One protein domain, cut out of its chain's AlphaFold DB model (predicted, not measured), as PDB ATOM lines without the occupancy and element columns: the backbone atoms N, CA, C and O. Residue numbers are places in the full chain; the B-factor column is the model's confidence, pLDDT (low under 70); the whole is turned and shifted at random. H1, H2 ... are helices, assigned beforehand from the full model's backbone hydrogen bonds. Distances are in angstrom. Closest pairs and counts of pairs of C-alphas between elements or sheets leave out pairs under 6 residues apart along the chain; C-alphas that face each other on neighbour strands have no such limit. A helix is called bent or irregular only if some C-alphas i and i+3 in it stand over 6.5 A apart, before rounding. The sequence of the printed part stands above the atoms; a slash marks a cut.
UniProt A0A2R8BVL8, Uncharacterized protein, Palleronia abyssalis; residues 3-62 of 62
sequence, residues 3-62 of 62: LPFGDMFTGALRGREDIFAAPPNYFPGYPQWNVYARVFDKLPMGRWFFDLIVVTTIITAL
ATOM      1  N   LEU A   3      50.387  20.669  -0.303       87.44
ATOM      2  CA  LEU A   3      51.550  21.152  -1.057       87.44
ATOM      3  C   LEU A   3      51.620  20.663  -2.520       87.44
ATOM      4  O   LEU A   3      51.736  21.522  -3.390       87.44
ATOM      5  N   PRO A   4      51.493  19.355  -2.834       88.69
ATOM      6  CA  PRO A   4      51.531  18.888  -4.223       88.69
ATOM      7  C   PRO A   4      50.383  19.431  -5.083       88.69
ATOM      8  O   PRO A   4      50.578  19.673  -6.265       88.69
ATOM      9  N   PHE A   5      49.202  19.677  -4.508       88.88
ATOM     10  CA  PHE A   5      48.086  20.281  -5.245       88.88
ATOM     11  C   PHE A   5      48.336  21.760  -5.538       88.88
ATOM     12  O   PHE A   5      48.033  22.231  -6.634       88.88
ATOM     13  N   GLY A   6      48.924  22.476  -4.575       88.81
ATOM     14  CA  GLY A   6      49.374  23.849  -4.775       88.81
ATOM     15  C   GLY A   6      50.407  23.945  -5.895       88.81
ATOM     16  O   GLY A   6      50.254  24.784  -6.778       88.81
ATOM     17  N   ASP A   7      51.396  23.047  -5.906       86.50
ATOM     18  CA  ASP A   7      52.427  23.000  -6.952       86.50
ATOM     19  C   ASP A   7      51.855  22.609  -8.326       86.50
ATOM     20  O   ASP A   7      52.249  23.166  -9.347       86.50
ATOM     21  N   MET A   8      50.847  21.730  -8.372       89.38
ATOM     22  CA  MET A   8      50.151  21.404  -9.623       89.38
ATOM     23  C   MET A   8      49.415  22.622 -10.202       89.38
ATOM     24  O   MET A   8      49.431  22.844 -11.413       89.38
ATOM     25  N   PHE A   9      48.781  23.425  -9.341       88.62
ATOM     26  CA  PHE A   9      48.053  24.623  -9.756       88.62
ATOM     27  C   PHE A   9      49.000  25.740 -10.210       88.62
ATOM     28  O   PHE A   9      48.802  26.320 -11.277       88.62
ATOM     29  N   THR A  10      50.056  26.021  -9.441       86.75
ATOM     30  CA  THR A  10      51.059  27.029  -9.820       86.75
ATOM     31  C   THR A  10      51.850  26.593 -11.049       86.75
ATOM     32  O   THR A  10      52.107  27.417 -11.924       86.75
ATOM     33  N   GLY A  11      52.174  25.303 -11.164       86.00
ATOM     34  CA  GLY A  11      52.853  24.716 -12.316       86.00
ATOM     35  C   GLY A  11      52.042  24.813 -13.607       86.00
ATOM     36  O   GLY A  11      52.603  25.156 -14.643       86.00
ATOM     37  N   ALA A  12      50.723  24.601 -13.553       88.88
ATOM     38  CA  ALA A  12      49.844  24.765 -14.717       88.88
ATOM     39  C   ALA A  12      49.809  26.209 -15.254       88.88
ATOM     40  O   ALA A  12      49.551  26.421 -16.439       88.88
ATOM     41  N   LEU A  13      50.080  27.194 -14.391       88.44
ATOM     42  CA  LEU A  13      50.144  28.613 -14.742       88.44
ATOM     43  C   LEU A  13      51.526  29.065 -15.243       88.44
ATOM     44  O   LEU A  13      51.627  30.190 -15.739       88.44
ATOM     45  N   ARG A  14      52.576  28.237 -15.118       87.19
ATOM     46  CA  ARG A  14      53.933  28.582 -15.574       87.19
ATOM     47  C   ARG A  14      54.008  28.595 -17.099       87.19
ATOM     48  O   ARG A  14      53.582  27.656 -17.774       87.19
ATOM     49  N   GLY A  15      54.586  29.666 -17.638       82.56
ATOM     50  CA  GLY A  15      54.921  29.760 -19.053       82.56
ATOM     51  C   GLY A  15      56.137  28.912 -19.429       82.56
ATOM     52  O   GLY A  15      56.828  28.360 -18.572       82.56
ATOM     53  N   ARG A  16      56.436  28.826 -20.730       77.06
ATOM     54  CA  ARG A  16      57.632  28.107 -21.218       77.06
ATOM     55  C   ARG A  16      58.908  28.744 -20.669       77.06
ATOM     56  O   ARG A  16      59.831  28.047 -20.271       77.06
ATOM     57  N   GLU A  17      58.912  30.063 -20.622       77.75
ATOM     58  CA  GLU A  17      59.953  30.920 -20.076       77.75
ATOM     59  C   GLU A  17      60.281  30.613 -18.607       77.75
ATOM     60  O   GLU A  17      61.455  30.548 -18.256       77.75
ATOM     61  N   ASP A  18      59.274  30.337 -17.775       79.19
ATOM     62  CA  ASP A  18      59.464  30.034 -16.352       79.19
ATOM     63  C   ASP A  18      59.967  28.598 -16.121       79.19
ATOM     64  O   ASP A  18      60.656  28.333 -15.135       79.19
ATOM     65  N   ILE A  19      59.649  27.668 -17.029       76.88
ATOM     66  CA  ILE A  19      60.085  26.262 -16.957       76.88
ATOM     67  C   ILE A  19      61.567  26.117 -17.327       76.88
ATOM     68  O   ILE A  19      62.264  25.286 -16.747       76.88
ATOM     69  N   PHE A  20      62.053  26.913 -18.283       81.81
ATOM     70  CA  PHE A  20      63.451  26.879 -18.732       81.81
ATOM     71  C   PHE A  20      64.357  27.889 -18.005       81.81
ATOM     72  O   PHE A  20      65.538  27.993 -18.338       81.81
ATOM     73  N   ALA A  21      63.836  28.627 -17.021       79.50
ATOM     74  CA  ALA A  21      64.624  29.548 -16.209       79.50
ATOM     75  C   ALA A  21      65.598  28.801 -15.277       79.50
ATOM     76  O   ALA A  21      65.260  27.776 -14.682       79.50
ATOM     77  N   ALA A  22      66.811  29.341 -15.122       79.62
ATOM     78  CA  ALA A  22      67.815  28.862 -14.176       79.62
ATOM     79  C   ALA A  22      68.232  30.022 -13.250       79.62
ATOM     80  O   ALA A  22      68.940  30.920 -13.710       79.62
ATOM     81  N   PRO A  23      67.827  30.036 -11.964       76.00
ATOM     82  CA  PRO A  23      67.051  29.018 -11.242       76.00
ATOM     83  C   PRO A  23      65.555  28.975 -11.637       76.00
ATOM     84  O   PRO A  23      65.028  29.983 -12.103       76.00
ATOM     85  N   PRO A  24      64.855  27.838 -11.431       69.69
ATOM     86  CA  PRO A  24      63.429  27.719 -11.740       69.69
ATOM     87  C   PRO A  24      62.582  28.665 -10.883       69.69
ATOM     88  O   PRO A  24      62.694  28.670  -9.654       69.69
ATOM     89  N   ASN A  25      61.683  29.420 -11.514       74.06
ATOM     90  CA  ASN A  25      60.744  30.279 -10.796       74.06
ATOM     91  C   ASN A  25      59.601  29.442 -10.213       74.06
ATOM     92  O   ASN A  25      58.776  28.891 -10.943       74.06
ATOM     93  N   TYR A  26      59.528  29.354  -8.882       75.62
ATOM     94  CA  TYR A  26      58.455  28.602  -8.226       75.62
ATOM     95  C   TYR A  26      57.085  29.282  -8.398       75.62
ATOM     96  O   TYR A  26      56.086  28.617  -8.682       75.62
ATOM     97  N   PHE A  27      57.042  30.609  -8.289       80.31
ATOM     98  CA  PHE A  27      55.867  31.402  -8.634       80.31
ATOM     99  C   PHE A  27      56.044  31.984 -10.039       80.31
ATOM    100  O   PHE A  27      57.081  32.597 -10.290       80.31
ATOM    101  N   PRO A  28      55.073  31.795 -10.952       77.50
ATOM    102  CA  PRO A  28      55.178  32.322 -12.306       77.50
ATOM    103  C   PRO A  28      55.229  33.849 -12.270       77.50
ATOM    104  O   PRO A  28      54.395  34.480 -11.616       77.50
ATOM    105  N   GLY A  29      56.184  34.443 -12.987       81.50
ATOM    106  CA  GLY A  29      56.246  35.901 -13.124       81.50
ATOM    107  C   GLY A  29      55.054  36.438 -13.921       81.50
ATOM    108  O   GLY A  29      54.502  37.488 -13.594       81.50
ATOM    109  N   TYR A  30      54.614  35.669 -14.922       84.88
ATOM    110  CA  TYR A  30      53.477  35.984 -15.785       84.88
ATOM    111  C   TYR A  30      52.496  34.800 -15.831       84.88
ATOM    112  O   TYR A  30      52.616  33.929 -16.694       84.88
ATOM    113  N   PRO A  31      51.517  34.727 -14.908       87.88
ATOM    114  CA  PRO A  31      50.604  33.590 -14.827       87.88
ATOM    115  C   PRO A  31      49.728  33.458 -16.082       87.88
ATOM    116  O   PRO A  31      48.979  34.372 -16.443       87.88
ATOM    117  N   GLN A  32      49.776  32.290 -16.730       89.19
ATOM    118  CA  GLN A  32      49.028  32.018 -17.960       89.19
ATOM    119  C   GLN A  32      47.631  31.435 -17.688       89.19
ATOM    120  O   GLN A  32      47.372  30.249 -17.882       89.19
ATOM    121  N   TRP A  33      46.673  32.286 -17.316       89.31
ATOM    122  CA  TRP A  33      45.284  31.870 -17.043       89.31
ATOM    123  C   TRP A  33      44.557  31.251 -18.243       89.31
ATOM    124  O   TRP A  33      43.699  30.384 -18.085       89.31
ATOM    125  N   ASN A  34      44.929  31.655 -19.462       91.50
ATOM    126  CA  ASN A  34      44.322  31.148 -20.693       91.50
ATOM    127  C   ASN A  34      44.611  29.651 -20.938       91.50
ATOM    128  O   ASN A  34      43.975  29.028 -21.784       91.50
ATOM    129  N   VAL A  35      45.561  29.046 -20.216       90.44
ATOM    130  CA  VAL A  35      45.843  27.608 -20.334       90.44
ATOM    131  C   VAL A  35      44.605  26.779 -19.978       90.44
ATOM    132  O   VAL A  35      44.320  25.805 -20.671       90.44
ATOM    133  N   TYR A  36      43.813  27.205 -18.986       90.94
ATOM    134  CA  TYR A  36      42.602  26.484 -18.588       90.94
ATOM    135  C   TYR A  36      41.535  26.481 -19.681       90.94
ATOM    136  O   TYR A  36      41.008  25.420 -19.986       90.94
ATOM    137  N   ALA A  37      41.260  27.623 -20.316       92.69
ATOM    138  CA  ALA A  37      40.307  27.695 -21.427       92.69
ATOM    139  C   ALA A  37      40.816  26.925 -22.657       92.69
ATOM    140  O   ALA A  37      40.097  26.115 -23.238       92.69
ATOM    141  N   ARG A  38      42.106  27.083 -22.984       92.88
ATOM    142  CA  ARG A  38      42.742  26.436 -24.141       92.88
ATOM    143  C   ARG A  38      42.618  24.912 -24.120       92.88
ATOM    144  O   ARG A  38      42.529  24.304 -25.183       92.88
ATOM    145  N   VAL A  39      42.638  24.279 -22.946       92.94
ATOM    146  CA  VAL A  39      42.475  22.819 -22.837       92.94
ATOM    147  C   VAL A  39      41.110  22.371 -23.364       92.94
ATOM    148  O   VAL A  39      41.047  21.359 -24.058       92.94
ATOM    149  N   PHE A  40      40.046  23.138 -23.113       93.12
ATOM    150  CA  PHE A  40      38.705  22.841 -23.628       93.12
ATOM    151  C   PHE A  40      38.567  23.118 -25.129       93.12
ATOM    152  O   PHE A  40      37.768  22.462 -25.788       93.12
ATOM    153  N   ASP A  41      39.370  24.033 -25.681       94.69
ATOM    154  CA  ASP A  41      39.395  24.295 -27.127       94.69
ATOM    155  C   ASP A  41      40.212  23.251 -27.902       94.69
ATOM    156  O   ASP A  41      39.934  22.960 -29.066       94.69
ATOM    157  N   LYS A  42      41.284  22.722 -27.294       95.56
ATOM    158  CA  LYS A  42      42.228  21.801 -27.955       95.56
ATOM    159  C   LYS A  42      41.869  20.336 -27.789       95.56
ATOM    160  O   LYS A  42      42.220  19.533 -28.650       95.56
ATOM    161  N   LEU A  43      41.218  19.988 -26.689       95.00
ATOM    162  CA  LEU A  43      40.791  18.632 -26.379       95.00
ATOM    163  C   LEU A  43      39.274  18.630 -26.203       95.00
ATOM    164  O   LEU A  43      38.724  19.616 -25.713       95.00
ATOM    165  N   PRO A  44      38.577  17.526 -26.516       95.56
ATOM    166  CA  PRO A  44      37.139  17.399 -26.284       95.56
ATOM    167  C   PRO A  44      36.834  17.179 -24.788       95.56
ATOM    168  O   PRO A  44      36.082  16.282 -24.408       95.56
ATOM    169  N   MET A  45      37.414  18.011 -23.919       96.06
ATOM    170  CA  MET A  45      37.386  17.865 -22.467       96.06
ATOM    171  C   MET A  45      35.960  17.931 -21.918       96.06
ATOM    172  O   MET A  45      35.605  17.166 -21.026       96.06
ATOM    173  N   GLY A  46      35.108  18.783 -22.501       94.31
ATOM    174  CA  GLY A  46      33.691  18.854 -22.136       94.31
ATOM    175  C   GLY A  46      32.939  17.550 -22.414       94.31
ATOM    176  O   GLY A  46      32.126  17.127 -21.593       94.31
ATOM    177  N   ARG A  47      33.253  16.864 -23.526       96.19
ATOM    178  CA  ARG A  47      32.643  15.569 -23.848       96.19
ATOM    179  C   ARG A  47      33.081  14.501 -22.854       96.19
ATOM    180  O   ARG A  47      32.229  13.809 -22.310       96.19
ATOM    181  N   TRP A  48      34.378  14.412 -22.573       97.38
ATOM    182  CA  TRP A  48      34.905  13.449 -21.603       97.38
ATOM    183  C   TRP A  48      34.350  13.670 -20.199       97.38
ATOM    184  O   TRP A  48      34.032  12.709 -19.506       97.38
ATOM    185  N   PHE A  49      34.188  14.929 -19.789       96.94
ATOM    186  CA  PHE A  49      33.605  15.254 -18.492       96.94
ATOM    187  C   PHE A  49      32.135  14.825 -18.407       96.94
ATOM    188  O   PHE A  49      31.717  14.246 -17.406       96.94
ATOM    189  N   PHE A  50      31.365  15.042 -19.477       97.88
ATOM    190  CA  PHE A  50      29.985  14.572 -19.563       97.88
ATOM    191  C   PHE A  50      29.893  13.041 -19.536       97.88
ATOM    192  O   PHE A  50      29.110  12.495 -18.762       97.88
ATOM    193  N   ASP A  51      30.718  12.350 -20.328       98.00
ATOM    194  CA  ASP A  51      30.749  10.884 -20.360       98.00
ATOM    195  C   ASP A  51      31.076  10.305 -18.976       98.00
ATOM    196  O   ASP A  51      30.423   9.360 -18.530       98.00
ATOM    197  N   LEU A  52      32.031  10.910 -18.260       97.88
ATOM    198  CA  LEU A  52      32.384  10.510 -16.900       97.88
ATOM    199  C   LEU A  52      31.204  10.667 -15.936       97.88
ATOM    200  O   LEU A  52      30.903   9.729 -15.201       97.88
ATOM    201  N   ILE A  53      30.504  11.805 -15.966       98.00
ATOM    202  CA  ILE A  53      29.320  12.024 -15.122       98.00
ATOM    203  C   ILE A  53      28.263  10.957 -15.404       98.00
ATOM    204  O   ILE A  53      27.784  10.321 -14.468       98.00
ATOM    205  N   VAL A  54      27.930  10.726 -16.676       98.06
ATOM    206  CA  VAL A  54      26.907   9.746 -17.066       98.06
ATOM    207  C   VAL A  54      27.265   8.354 -16.555       98.06
ATOM    208  O   VAL A  54      26.443   7.712 -15.903       98.06
ATOM    209  N   VAL A  55      28.495   7.899 -16.799       98.12
ATOM    210  CA  VAL A  55      28.952   6.571 -16.371       98.12
ATOM    211  C   VAL A  55      28.936   6.449 -14.847       98.12
ATOM    212  O   VAL A  55      28.394   5.477 -14.322       98.12
ATOM    213  N   THR A  56      29.473   7.430 -14.120       97.94
ATOM    214  CA  THR A  56      29.489   7.398 -12.650       97.94
ATOM    215  C   THR A  56      28.078   7.431 -12.064       97.94
ATOM    216  O   THR A  56      27.805   6.702 -11.111       97.94
ATOM    217  N   THR A  57      27.165   8.225 -12.629       98.12
ATOM    218  CA  THR A  57      25.764   8.268 -12.190       98.12
ATOM    219  C   THR A  57      25.062   6.942 -12.439       98.12
ATOM    220  O   THR A  57      24.395   6.456 -11.533       98.12
ATOM    221  N   ILE A  58      25.246   6.335 -13.615       98.31
ATOM    222  CA  ILE A  58      24.664   5.022 -13.924       98.31
ATOM    223  C   ILE A  58      25.149   3.987 -12.911       98.31
ATOM    224  O   ILE A  58      24.324   3.353 -12.275       98.31
ATOM    225  N   ILE A  59      26.463   3.877 -12.700       98.06
ATOM    226  CA  ILE A  59      27.048   2.895 -11.770       98.06
ATOM    227  C   ILE A  59      26.571   3.104 -10.328       98.06
ATOM    228  O   ILE A  59      26.452   2.150  -9.566       98.06
ATOM    229  N   THR A  60      26.370   4.356  -9.919       97.44
ATOM    230  CA  THR A  60      26.029   4.674  -8.527       97.44
ATOM    231  C   THR A  60      24.533   4.518  -8.246       97.44
ATOM    232  O   THR A  60      24.162   4.227  -7.111       97.44
ATOM    233  N   ALA A  61      23.675   4.762  -9.241       95.50
ATOM    234  CA  ALA A  61      22.229   4.876  -9.052       95.50
ATOM    235  C   ALA A  61      21.408   3.693  -9.599       95.50
ATOM    236  O   ALA A  61      20.261   3.542  -9.173       95.50
ATOM    237  N   LEU A  62      21.948   2.900 -10.534       84.75
ATOM    238  CA  LEU A  62      21.310   1.716 -11.130       84.75
ATOM    239  C   LEU A  62      22.057   0.444 -10.724       84.75
ATOM    240  O   LEU A  62      21.359  -0.537 -10.384       84.75
TER     241      LEU A  62
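Overview. This is residues 3 to 62 of the 62 residues of an uncharacterized protein of Palleronia abyssalis (UniProt A0A2R8BVL8). A long helix, H4, sticks out as a free arm from a small, irregular body that holds H1, the four-residue H2, the loop of residues 20 to 33 and the first turn of H3. H3 joins body and arm, making a corner with H4, and no two of the helices touch, which leaves the whole open. The printed part has 60 residues with four named helices, H1, H2, H3 and H4 in chain order, and no named strand; its class is all helix. It is extended, with a radius of gyration of the C-alphas of 16.5 A, and its flat outline spans 53 by 27 by 14 A.

Arrangement. The longest helix is H4, residues 45 to 61. H3, residues 34 to 42, is close to H4 but not clearly touching, with the closest C-alphas, those of Phe 40 and Gly 46, 6.6 A apart. Their lines stand about perpendicular, at 80 degrees. H1, residues 3 to 12, is close to H3 but not clearly touching; the closest C-alphas are those of Ala 12 and Val 35, 7.5 A apart. The lines of H1 and H3 stand at 71 degrees, only just about perpendicular. H2, residues 16 to 19, is apart from H1, from H3 and from H4, and H1 is apart from H4. In H1 and H4 every pair of O of residue i and N of residue i+4 is within hydrogen-bond range, in H3 4 of 5 are, and H2 is too short for such a pair.

Along the chain. H4 is 24.1 A long from C-alpha 45, at (37.386, 17.865, -22.467), to C-alpha 61, at (22.229, 4.876, -9.052). H3, from Asn 34 to Lys 42, measures 12.0 A from first to last C-alpha. H1 begins at C-alpha 3, at (51.550, 21.152, -1.057), and its first and last C-alphas are 14.2 A apart. H2, from Arg 16 to Ile 19, measures 5.3 A.

Size, cuts and confidence. Residues 37 to 62 stand free, of which 37 to 42 belong to H3 and 45 to 61 to H4. The body without them has 34 residues, spans 23 by 23 by 11 A and has a radius of gyration of 9.2 A. The two C-alphas farthest apart, those of Ala 22 and Leu 62, are 53.9 A apart. The links from H1 to H2 and from H3 to H4 are tight, while that from H2 to H3, with 14 residues, is long. The printed part has no cut, and it ends at Leu 62, the chain's last residue. The mean pLDDT of the printed part is 89.0, and residue 24 is the one printed residue under 70.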